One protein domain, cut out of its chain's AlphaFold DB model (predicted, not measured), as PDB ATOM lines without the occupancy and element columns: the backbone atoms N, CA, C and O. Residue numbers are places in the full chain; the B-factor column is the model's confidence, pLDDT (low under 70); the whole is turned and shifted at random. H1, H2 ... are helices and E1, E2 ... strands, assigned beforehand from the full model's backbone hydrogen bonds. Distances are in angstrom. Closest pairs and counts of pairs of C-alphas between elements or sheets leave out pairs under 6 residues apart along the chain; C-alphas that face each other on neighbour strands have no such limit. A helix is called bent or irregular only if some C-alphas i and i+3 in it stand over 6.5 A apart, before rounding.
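AT A GLANCE: This is residues 105 to 184 of the 310 residues of the protein "Hydrogenase formation protein HypD" of Leptonema illini (UniProt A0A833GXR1). A small three-strand sheet forms the core, with the long helix H4 covering one face and H3 packed on the opposite face; H2 sits past the ends of the strands, and H1 lies beside H3. A long loop, residues 113 to 126, makes one end of the longest axis. The 80 printed residues hold four named helices and three named strands, in the order H1 E1 H2 H3 E2 H4 E3; the sheet, E1 E2 E3, is parallel and the class is mixed. The whole is compact, radius of gyration of the C-alphas 12.8 A, spanning 37 by 27 by 21 A.

IN THESE COORDINATES: Find C-alpha 105 at (24.813, 36.375, -1.265), where H1, residues 105 to 112, begins. Next come E1, 127 to 130, H2, 131 to 137, H3, 140 to 148, 13.5 A long, and E2, 153 to 156. H4, 160 to 175, runs 22.7 A to C-alpha 175 at (17.456, 26.989, 22.822), and E3 is 181 to 183.

HOW THE PARTS SIT: Look first at inner strand E2: N 154 is 2.9 A from O 127 of E1, and N 155 is 2.8 A from O 182 of E3, both within hydrogen-bond range. Three layers, helices on both faces of the sheet, have H4 on one face and H2 and H3 on the other. Two strand-helix-strand units, parallel neighbour strands with helices between, are E1, H2 H3, E2, right-handed in its crossover, and E2, H4, E3, left-handed. H4 is over E2 at a height over the sheet of 8.9 A; their closest C-alphas, Asp 162 and Ser 156, are 5.7 A apart. H3 is irregular, but only just: C-alphas 141 and 144 are 6.7 A apart. H1 and H3 are close but not clearly touching, closest C-alphas Gln 108 and Phe 145, 7.6 A. In H1 and H4 every O i to N i+4 pair is within hydrogen-bond range; H2 has 2 of 3, H3 2 of 5 beside 3 of 6 O i to N i+3 pairs.

THE WHOLE: The farthest C-alphas, Leu 116 and Glu 159, are 37.3 A apart. The printed part has no cut, and H1 to E1 is the long link. Look there for low confidence: residues 114 to 122 are under pLDDT 70.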
ATOM      1  N   ALA A 105      24.685  37.392  -0.221       95.25
ATOM      2  CA  ALA A 105      24.813  36.375  -1.265       95.25
ATOM      3  C   ALA A 105      25.779  35.244  -0.865       95.25
ATOM      4  O   ALA A 105      25.523  34.076  -1.162       95.25
ATOM      5  N   ALA A 106      26.867  35.566  -0.155       91.62
ATOM      6  CA  ALA A 106      27.782  34.562   0.383       91.62
ATOM      7  C   ALA A 106      27.129  33.723   1.495       91.62
ATOM      8  O   ALA A 106      27.255  32.501   1.484       91.62
ATOM      9  N   ILE A 107      26.377  34.354   2.408       91.38
ATOM     10  CA  ILE A 107      25.603  33.644   3.445       91.38
ATOM     11  C   ILE A 107      24.598  32.687   2.793       91.38
ATOM     12  O   ILE A 107      24.564  31.504   3.124       91.38
ATOM     13  N   GLN A 108      23.834  33.172   1.810       91.12
ATOM     14  CA  GLN A 108      22.877  32.362   1.059       91.12
ATOM     15  C   GLN A 108      23.551  31.172   0.363       91.12
ATOM     16  O   GLN A 108      22.990  30.080   0.325       91.12
ATOM     17  N   HIS A 109      24.748  31.365  -0.193       89.62
ATOM     18  CA  HIS A 109      25.508  30.289  -0.821       89.62
ATOM     19  C   HIS A 109      25.928  29.210   0.180       89.62
ATOM     20  O   HIS A 109      25.784  28.027  -0.116       89.62
ATOM     21  N   ILE A 110      26.397  29.607   1.367       85.88
ATOM     22  CA  ILE A 110      26.760  28.675   2.442       85.88
ATOM     23  C   ILE A 110      25.531  27.878   2.895       85.88
ATOM     24  O   ILE A 110      25.611  26.661   3.023       85.88
ATOM     25  N   LEU A 111      24.384  28.540   3.072       85.88
ATOM     26  CA  LEU A 111      23.135  27.890   3.486       85.88
ATOM     27  C   LEU A 111      22.544  26.952   2.422       85.88
ATOM     28  O   LEU A 111      21.928  25.950   2.766       85.88
ATOM     29  N   ASN A 112      22.750  27.253   1.137       83.31
ATOM     30  CA  ASN A 112      22.317  26.403   0.023       83.31
ATOM     31  C   ASN A 112      23.328  25.310  -0.348       83.31
ATOM     32  O   ASN A 112      23.044  24.507  -1.242       83.31
ATOM     33  N   ALA A 113      24.513  25.285   0.271       73.19
ATOM     34  CA  ALA A 113      25.514  24.277  -0.031       73.19
ATOM     35  C   ALA A 113      24.922  22.885   0.265       73.19
ATOM     36  O   ALA A 113      24.460  22.639   1.381       73.19
ATOM     37  N   PRO A 114      24.883  21.971  -0.721       55.84
ATOM     38  CA  PRO A 114      24.220  20.694  -0.538       55.84
ATOM     39  C   PRO A 114      24.852  19.909   0.615       55.84
ATOM     40  O   PRO A 114      26.055  19.657   0.618       55.84
ATOM     41  N   VAL A 115      24.010  19.423   1.532       50.84
ATOM     42  CA  VAL A 115      24.346  18.553   2.682       50.84
ATOM     43  C   VAL A 115      24.869  17.166   2.239       50.84
ATOM     44  O   VAL A 115      25.015  16.255   3.043       50.84
ATOM     45  N   LEU A 116      25.165  16.969   0.947       41.22
ATOM     46  CA  LEU A 116      25.277  15.670   0.266       41.22
ATOM     47  C   LEU A 116      26.430  14.764   0.729       41.22
ATOM     48  O   LEU A 116      26.588  13.663   0.202       41.22
ATOM     49  N   ARG A 117      27.209  15.171   1.729       41.16
ATOM     50  CA  ARG A 117      28.013  14.254   2.532       41.16
ATOM     51  C   ARG A 117      27.788  14.618   3.988       41.16
ATOM     52  O   ARG A 117      28.257  15.659   4.435       41.16
ATOM     53  N   GLU A 118      27.131  13.734   4.731       42.53
ATOM     54  CA  GLU A 118      26.908  13.822   6.185       42.53
ATOM     55  C   GLU A 118      28.212  14.020   7.000       42.53
ATOM     56  O   GLU A 118      28.165  14.234   8.205       42.53
ATOM     57  N   MET A 119      29.379  13.995   6.343       44.38
ATOM     58  CA  MET A 119      30.706  14.236   6.909       44.38
ATOM     59  C   MET A 119      31.290  15.646   6.643       44.38
ATOM     60  O   MET A 119      32.329  15.955   7.213       44.38
ATOM     61  N   GLU A 120      30.678  16.499   5.805       50.12
ATOM     62  CA  GLU A 120      31.232  17.825   5.421       50.12
ATOM     63  C   GLU A 120      30.252  19.008   5.561       50.12
ATOM     64  O   GLU A 120      30.640  20.157   5.342       50.12
ATOM     65  N   ALA A 121      28.987  18.775   5.917       55.72
ATOM     66  CA  ALA A 121      28.026  19.861   6.095       55.72
ATOM     67  C   ALA A 121      28.186  20.509   7.480       55.72
ATOM     68  O   ALA A 121      27.834  19.905   8.496       55.72
ATOM     69  N   VAL A 122      28.680  21.752   7.537       61.59
ATOM     70  CA  VAL A 122      28.611  22.542   8.777       61.59
ATOM     71  C   VAL A 122      27.151  22.853   9.048       61.59
ATOM     72  O   VAL A 122      26.511  23.597   8.304       61.59
ATOM     73  N   ARG A 123      26.615  22.292  10.127       74.62
ATOM     74  CA  ARG A 123      25.308  22.698  10.625       74.62
ATOM     75  C   ARG A 123      25.480  24.004  11.394       74.62
ATOM     76  O   ARG A 123      25.995  24.006  12.505       74.62
ATOM     77  N   LEU A 124      25.102  25.111  10.765       85.38
ATOM     78  CA  LEU A 124      25.157  26.437  11.371       85.38
ATOM     79  C   LEU A 124      23.846  26.719  12.107       85.38
ATOM     80  O   LEU A 124      22.789  26.792  11.487       85.38
ATOM     81  N   ASP A 125      23.926  26.909  13.423       90.38
ATOM     82  CA  ASP A 125      22.764  27.250  14.256       90.38
ATOM     83  C   ASP A 125      22.434  28.753  14.249       90.38
ATOM     84  O   ASP A 125      21.429  29.170  14.824       90.38
ATOM     85  N   GLY A 126      23.284  29.582  13.636       93.38
ATOM     86  CA  GLY A 126      23.113  31.030  13.575       93.38
ATOM     87  C   GLY A 126      24.339  31.768  13.042       93.38
ATOM     88  O   GLY A 126      25.440  31.218  13.004       93.38
ATOM     89  N   PHE A 127      24.154  33.034  12.669       94.88
ATOM     90  CA  PHE A 127      25.227  33.920  12.212       94.88
ATOM     91  C   PHE A 127      25.407  35.128  13.126       94.88
ATOM     92  O   PHE A 127      24.443  35.751  13.575       94.88
ATOM     93  N   ILE A 128      26.664  35.528  13.311       96.62
ATOM     94  CA  ILE A 128      27.000  36.869  13.786       96.62
ATOM     95  C   ILE A 128      27.067  37.779  12.558       96.62
ATOM     96  O   ILE A 128      27.927  37.616  11.693       96.62
ATOM     97  N   GLY A 129      26.124  38.714  12.465       95.00
ATOM     98  CA  GLY A 129      26.018  39.661  11.361       95.00
ATOM     99  C   GLY A 129      27.114  40.736  11.434       95.00
ATOM    100  O   GLY A 129      27.341  41.298  12.511       95.00
ATOM    101  N   PRO A 130      27.787  41.064  10.315       94.62
ATOM    102  CA  PRO A 130      28.870  42.043  10.305       94.62
ATOM    103  C   PRO A 130      28.347  43.470  10.486       94.62
ATOM    104  O   PRO A 130      27.668  44.012   9.611       94.62
ATOM    105  N   GLY A 131      28.712  44.113  11.599       95.94
ATOM    106  CA  GLY A 131      28.216  45.442  11.966       95.94
ATOM    107  C   GLY A 131      28.481  46.534  10.928       95.94
ATOM    108  O   GLY A 131      27.565  47.266  10.568       95.94
ATOM    109  N   HIS A 132      29.704  46.634  10.391       96.19
ATOM    110  CA  HIS A 132      30.028  47.668   9.395       96.19
ATOM    111  C   HIS A 132      29.287  47.472   8.067       96.19
ATOM    112  O   HIS A 132      28.832  48.445   7.473       96.19
ATOM    113  N   VAL A 133      29.130  46.228   7.606       97.31
ATOM    114  CA  VAL A 133      28.326  45.920   6.410       97.31
ATOM    115  C   VAL A 133      26.862  46.270   6.662       97.31
ATOM    116  O   VAL A 133      26.246  46.958   5.851       97.31
ATOM    117  N   SER A 134      26.336  45.882   7.826       98.12
ATOM    118  CA  SER A 134      24.960  46.177   8.238       98.12
ATOM    119  C   SER A 134      24.704  47.682   8.366       98.12
ATOM    120  O   SER A 134      23.602  48.142   8.098       98.12
ATOM    121  N   ALA A 135      25.717  48.490   8.695       98.00
ATOM    122  CA  ALA A 135      25.594  49.949   8.680       98.00
ATOM    123  C   ALA A 135      25.301  50.501   7.272       98.00
ATOM    124  O   ALA A 135      24.689  51.560   7.131       98.00
ATOM    125  N   ILE A 136      25.724  49.788   6.222       98.44
ATOM    126  CA  ILE A 136      25.443  50.145   4.832       98.44
ATOM    127  C   ILE A 136      24.116  49.556   4.372       98.44
ATOM    128  O   ILE A 136      23.287  50.306   3.866       98.44
ATOM    129  N   ILE A 137      23.906  48.248   4.541       98.19
ATOM    130  CA  ILE A 137      22.768  47.535   3.931       98.19
ATOM    131  C   ILE A 137      21.532  47.418   4.831       98.19
ATOM    132  O   ILE A 137      20.465  47.056   4.348       98.19
ATOM    133  N   GLY A 138      21.672  47.724   6.118       98.12
ATOM    134  CA  GLY A 138      20.632  47.552   7.125       98.12
ATOM    135  C   GLY A 138      20.533  46.126   7.659       98.12
ATOM    136  O   GLY A 138      21.352  45.263   7.336       98.12
ATOM    137  N   SER A 139      19.531  45.874   8.503       97.69
ATOM    138  CA  SER A 139      19.249  44.528   9.018       97.69
ATOM    139  C   SER A 139      18.322  43.712   8.119       97.69
ATOM    140  O   SER A 139      18.415  42.485   8.115       97.69
ATOM    141  N   ARG A 140      17.466  44.376   7.334       97.31
ATOM    142  CA  ARG A 140      16.461  43.731   6.471       97.31
ATOM    143  C   ARG A 140      17.012  42.669   5.518       97.31
ATOM    144  O   ARG A 140      16.402  41.610   5.416       97.31
ATOM    145  N   PRO A 141      18.178  42.853   4.863       96.69
ATOM    146  CA  PRO A 141      18.720  41.828   3.966       96.69
ATOM    147  C   PRO A 141      19.008  40.477   4.633       96.69
ATOM    148  O   PRO A 141      19.199  39.488   3.930       96.69
ATOM    149  N   TYR A 142      19.063  40.424   5.968       97.00
ATOM    150  CA  TYR A 142      19.261  39.188   6.718       97.00
ATOM    151  C   TYR A 142      17.948  38.481   7.103       97.00
ATOM    152  O   TYR A 142      18.004  37.323   7.515       97.00
ATOM    153  N   GLU A 143      16.784  39.136   6.979       95.94
ATOM    154  CA  GLU A 143      15.477  38.601   7.415       95.94
ATOM    155  C   GLU A 143      15.123  37.305   6.685       95.94
ATOM    156  O   GLU A 143      14.735  36.324   7.318       95.94
ATOM    157  N   TYR A 144      15.423  37.253   5.387       93.81
ATOM    158  CA  TYR A 144      15.264  36.070   4.541       93.81
ATOM    159  C   TYR A 144      15.923  34.805   5.125       93.81
ATOM    160  O   TYR A 144      15.396  33.706   4.974       93.81
ATOM    161  N   PHE A 145      17.056  34.925   5.830       93.69
ATOM    162  CA  PHE A 145      17.732  33.764   6.428       93.69
ATOM    163  C   PHE A 145      16.986  33.209   7.644       93.69
ATOM    164  O   PHE A 145      16.934  31.994   7.846       93.69
ATOM    165  N   ALA A 146      16.385  34.094   8.434       93.62
ATOM    166  CA  ALA A 146      15.562  33.698   9.565       93.62
ATOM    167  C   ALA A 146      14.233  33.084   9.097       93.62
ATOM    168  O   ALA A 146      13.789  32.098   9.680       93.62
ATOM    169  N   GLU A 147      13.632  33.639   8.045       93.75
ATOM    170  CA  GLU A 147      12.327  33.218   7.523       93.75
ATOM    171  C   GLU A 147      12.401  31.907   6.729       93.75
ATOM    172  O   GLU A 147      11.647  30.981   7.018       93.75
ATOM    173  N   GLU A 148      13.337  31.791   5.784       91.94
ATOM    174  CA  GLU A 148      13.392  30.640   4.869       91.94
ATOM    175  C   GLU A 148      14.247  29.483   5.390       91.94
ATOM    176  O   GLU A 148      13.934  28.317   5.152       91.94
ATOM    177  N   PHE A 149      15.335  29.777   6.110       90.25
ATOM    178  CA  PHE A 149      16.268  28.746   6.586       90.25
ATOM    179  C   PHE A 149      16.123  28.442   8.077       90.25
ATOM    180  O   PHE A 149      16.775  27.526   8.572       90.25
ATOM    181  N   ALA A 150      15.287  29.195   8.803       93.19
ATOM    182  CA  ALA A 150      15.201  29.137  10.261       93.19
ATOM    183  C   ALA A 150      16.569  29.334  10.951       93.19
ATOM    184  O   ALA A 150      16.831  28.753  12.007       93.19
ATOM    185  N   VAL A 151      17.436  30.173  10.366       93.56
ATOM    186  CA  VAL A 151      18.767  30.488  10.904       93.56
ATOM    187  C   VAL A 151      18.784  31.931  11.429       93.56
ATOM    188  O   VAL A 151      18.659  32.869  10.639       93.56
ATOM    189  N   PRO A 152      18.936  32.155  12.750       96.69
ATOM    190  CA  PRO A 152      18.999  33.498  13.315       96.69
ATOM    191  C   PRO A 152      20.265  34.246  12.882       96.69
ATOM    192  O   PRO A 152      21.342  33.661  12.736       96.69
ATOM    193  N   VAL A 153      20.150  35.570  12.761       97.50
ATOM    194  CA  VAL A 153      21.282  36.467  12.490       97.50
ATOM    195  C   VAL A 153      21.316  37.554  13.552       97.50
ATOM    196  O   VAL A 153      20.362  38.311  13.702       97.50
ATOM    197  N   VAL A 154      22.414  37.666  14.295       98.06
ATOM    198  CA  VAL A 154      22.574  38.710  15.317       98.06
ATOM    199  C   VAL A 154      23.669  39.669  14.885       98.06
ATOM    200  O   VAL A 154      24.846  39.314  14.883       98.06
ATOM    201  N   ILE A 155      23.286  40.882  14.491       98.12
ATOM    202  CA  ILE A 155      24.211  41.926  14.040       98.12
ATOM    203  C   ILE A 155      24.975  42.452  15.249       98.12
ATOM    204  O   ILE A 155      24.369  42.983  16.182       98.12
ATOM    205  N   SER A 156      26.301  42.329  15.206       97.50
ATOM    206  CA  SER A 156      27.192  42.675  16.310       97.50
ATOM    207  C   SER A 156      28.094  43.856  15.966       97.50
ATOM    208  O   SER A 156      28.494  44.048  14.815       97.50
ATOM    209  N   GLY A 157      28.470  44.619  16.992       94.25
ATOM    210  CA  GLY A 157      29.662  45.462  16.952       94.25
ATOM    211  C   GLY A 157      30.952  44.655  17.123       94.25
ATOM    212  O   GLY A 157      30.932  43.423  17.168       94.25
ATOM    213  N   PHE A 158      32.071  45.373  17.214       90.94
ATOM    214  CA  PHE A 158      33.423  44.807  17.324       90.94
ATOM    215  C   PHE A 158      34.005  44.893  18.741       90.94
ATOM    216  O   PHE A 158      35.106  44.400  18.978       90.94
ATOM    217  N   GLU A 159      33.277  45.490  19.689       93.19
ATOM    218  CA  GLU A 159      33.685  45.476  21.090       93.19
ATOM    219  C   GLU A 159      33.488  44.071  21.682       93.19
ATOM    220  O   GLU A 159      32.498  43.404  21.359       93.19
ATOM    221  N   PRO A 160      34.358  43.607  22.601       93.19
ATOM    222  CA  PRO A 160      34.220  42.280  23.207       93.19
ATOM    223  C   PRO A 160      32.838  42.033  23.831       93.19
ATOM    224  O   PRO A 160      32.289  40.938  23.724       93.19
ATOM    225  N   ALA A 161      32.250  43.064  24.447       94.25
ATOM    226  CA  ALA A 161      30.913  42.987  25.030       94.25
ATOM    227  C   ALA A 161      29.816  42.812  23.966       94.25
ATOM    228  O   ALA A 161      28.912  42.000  24.167       94.25
ATOM    229  N   ASP A 162      29.915  43.515  22.829       94.69
ATOM    230  CA  ASP A 162      28.969  43.383  21.714       94.69
ATOM    231  C   ASP A 162      28.960  41.936  21.197       94.69
ATOM    232  O   ASP A 162      27.895  41.338  21.005       94.69
ATOM    233  N   LEU A 163      30.150  41.338  21.060       94.81
ATOM    234  CA  LEU A 163      30.309  39.963  20.593       94.81
ATOM    235  C   LEU A 163      29.725  38.946  21.584       94.81
ATOM    236  O   LEU A 163      28.929  38.089  21.194       94.81
ATOM    237  N   LEU A 164      30.065  39.055  22.874       96.69
ATOM    238  CA  LEU A 164      29.555  38.154  23.916       96.69
ATOM    239  C   LEU A 164      28.027  38.225  24.039       96.69
ATOM    240  O   LEU A 164      27.362  37.195  24.164       96.69
ATOM    241  N   LEU A 165      27.454  39.428  23.967       95.69
ATOM    242  CA  LEU A 165      26.006  39.626  23.997       95.69
ATOM    243  C   LEU A 165      25.316  39.048  22.759       95.69
ATOM    244  O   LEU A 165      24.191  38.547  22.873       95.69
ATOM    245  N   SER A 166      25.970  39.111  21.599       97.50
ATOM    246  CA  SER A 166      25.461  38.544  20.349       97.50
ATOM    247  C   SER A 166      25.467  37.016  20.383       97.50
ATOM    248  O   SER A 166      24.439  36.401  20.099       97.50
ATOM    249  N   ILE A 167      26.560  36.406  20.856       97.31
ATOM    250  CA  ILE A 167      26.657  34.955  21.092       97.31
ATOM    251  C   ILE A 167      25.582  34.500  22.084       97.31
ATOM    252  O   ILE A 167      24.841  33.560  21.807       97.31
ATOM    253  N   LEU A 168      25.440  35.195  23.218       97.81
ATOM    254  CA  LEU A 168      24.399  34.892  24.200       97.81
ATOM    255  C   LEU A 168      23.000  34.942  23.575       97.81
ATOM    256  O   LEU A 168      22.132  34.146  23.942       97.81
ATOM    257  N   SER A 169      22.763  35.875  22.651       97.69
ATOM    258  CA  SER A 169      21.470  35.962  21.985       97.69
ATOM    259  C   SER A 169      21.217  34.802  21.036       97.69
ATOM    260  O   SER A 169      20.145  34.207  21.105       97.69
ATOM    261  N   LEU A 170      22.212  34.433  20.225       97.81
ATOM    262  CA  LEU A 170      22.136  33.254  19.362       97.81
ATOM    263  C   LEU A 170      21.813  32.004  20.186       97.81
ATOM    264  O   LEU A 170      20.805  31.357  19.932       97.81
ATOM    265  N   VAL A 171      22.560  31.750  21.267       97.38
ATOM    266  CA  VAL A 171      22.316  30.607  22.168       97.38
ATOM    267  C   VAL A 171      20.884  30.607  22.718       97.38
ATOM    268  O   VAL A 171      20.226  29.567  22.766       97.38
ATOM    269  N   ARG A 172      20.357  31.770  23.126       97.94
ATOM    270  CA  ARG A 172      18.973  31.887  23.618       97.94
ATOM    271  C   ARG A 172      17.942  31.605  22.529       97.94
ATOM    272  O   ARG A 172      16.945  30.948  22.823       97.94
ATOM    273  N   GLN A 173      18.158  32.108  21.317       97.62
ATOM    274  CA  GLN A 173      17.280  31.876  20.173       97.62
ATOM    275  C   GLN A 173      17.267  30.390  19.785       97.62
ATOM    276  O   GLN A 173      16.189  29.792  19.740       97.62
ATOM    277  N   THR A 174      18.439  29.760  19.666       94.44
ATOM    278  CA  THR A 174      18.590  28.324  19.382       94.44
ATOM    279  C   THR A 174      17.890  27.461  20.437       94.44
ATOM    280  O   THR A 174      17.062  26.617  20.096       94.44
ATOM    281  N   ASN A 175      18.110  27.728  21.731       96.44
ATOM    282  CA  ASN A 175      17.456  26.989  22.822       96.44
ATOM    283  C   ASN A 175      15.925  27.130  22.816       96.44
ATOM    284  O   ASN A 175      15.212  26.220  23.237       96.44
ATOM    285  N   ARG A 176      15.409  28.269  22.342       97.38
ATOM    286  CA  ARG A 176      13.968  28.540  22.223       97.38
ATOM    287  C   ARG A 176      13.380  28.114  20.880       97.38
ATOM    288  O   ARG A 176      12.183  28.311  20.685       97.38
ATOM    289  N   ARG A 177      14.189  27.554  19.972       95.12
ATOM    290  CA  ARG A 177      13.807  27.237  18.584       95.12
ATOM    291  C   ARG A 177      13.185  28.438  17.866       95.12
ATOM    292  O   ARG A 177      12.160  28.322  17.203       95.12
ATOM    293  N   GLN A 178      13.785  29.608  18.060       96.00
ATOM    294  CA  GLN A 178      13.403  30.850  17.396       96.00
ATOM    295  C   GLN A 178      14.504  31.246  16.418       96.00
ATOM    296  O   GLN A 178      15.682  31.112  16.737       96.00
ATOM    297  N   ALA A 179      14.112  31.765  15.261       96.44
ATOM    298  CA  ALA A 179      15.020  32.357  14.294       96.44
ATOM    299  C   ALA A 179      14.545  33.776  14.003       96.44
ATOM    300  O   ALA A 179      13.452  33.974  13.476       96.44
ATOM    301  N   ARG A 180      15.321  34.771  14.429       97.44
ATOM    302  CA  ARG A 180      15.050  36.187  14.176       97.44
ATOM    303  C   ARG A 180      16.344  36.913  13.865       97.44
ATOM    304  O   ARG A 180      17.410  36.556  14.375       97.44
ATOM    305  N   VAL A 181      16.221  37.972  13.075       97.75
ATOM    306  CA  VAL A 181      17.281  38.968  12.968       97.75
ATOM    307  C   VAL A 181      17.228  39.854  14.203       97.75
ATOM    308  O   VAL A 181      16.171  40.368  14.565       97.75
ATOM    309  N   GLU A 182      18.363  40.030  14.865       97.56
ATOM    310  CA  GLU A 182      18.475  40.920  16.011       97.56
ATOM    311  C   GLU A 182      19.615  41.908  15.817       97.56
ATOM    312  O   GLU A 182      20.762  41.535  15.576       97.56
ATOM    313  N   ASN A 183      19.301  43.191  15.957       97.12
ATOM    314  CA  ASN A 183      20.274  44.261  15.830       97.12
ATOM    315  C   ASN A 183      20.820  44.665  17.207       97.12
ATOM    316  O   ASN A 183      20.179  45.412  17.947       97.12
ATOM    317  N   ARG A 184      22.025  44.192  17.549       94.00
ATOM    318  CA  ARG A 184      22.742  44.587  18.776       94.00
ATOM    319  C   ARG A 184      23.671  45.780  18.582       94.00
ATOM    320  O   ARG A 184      24.309  46.214  19.534       94.00
TER     321      ARG A 184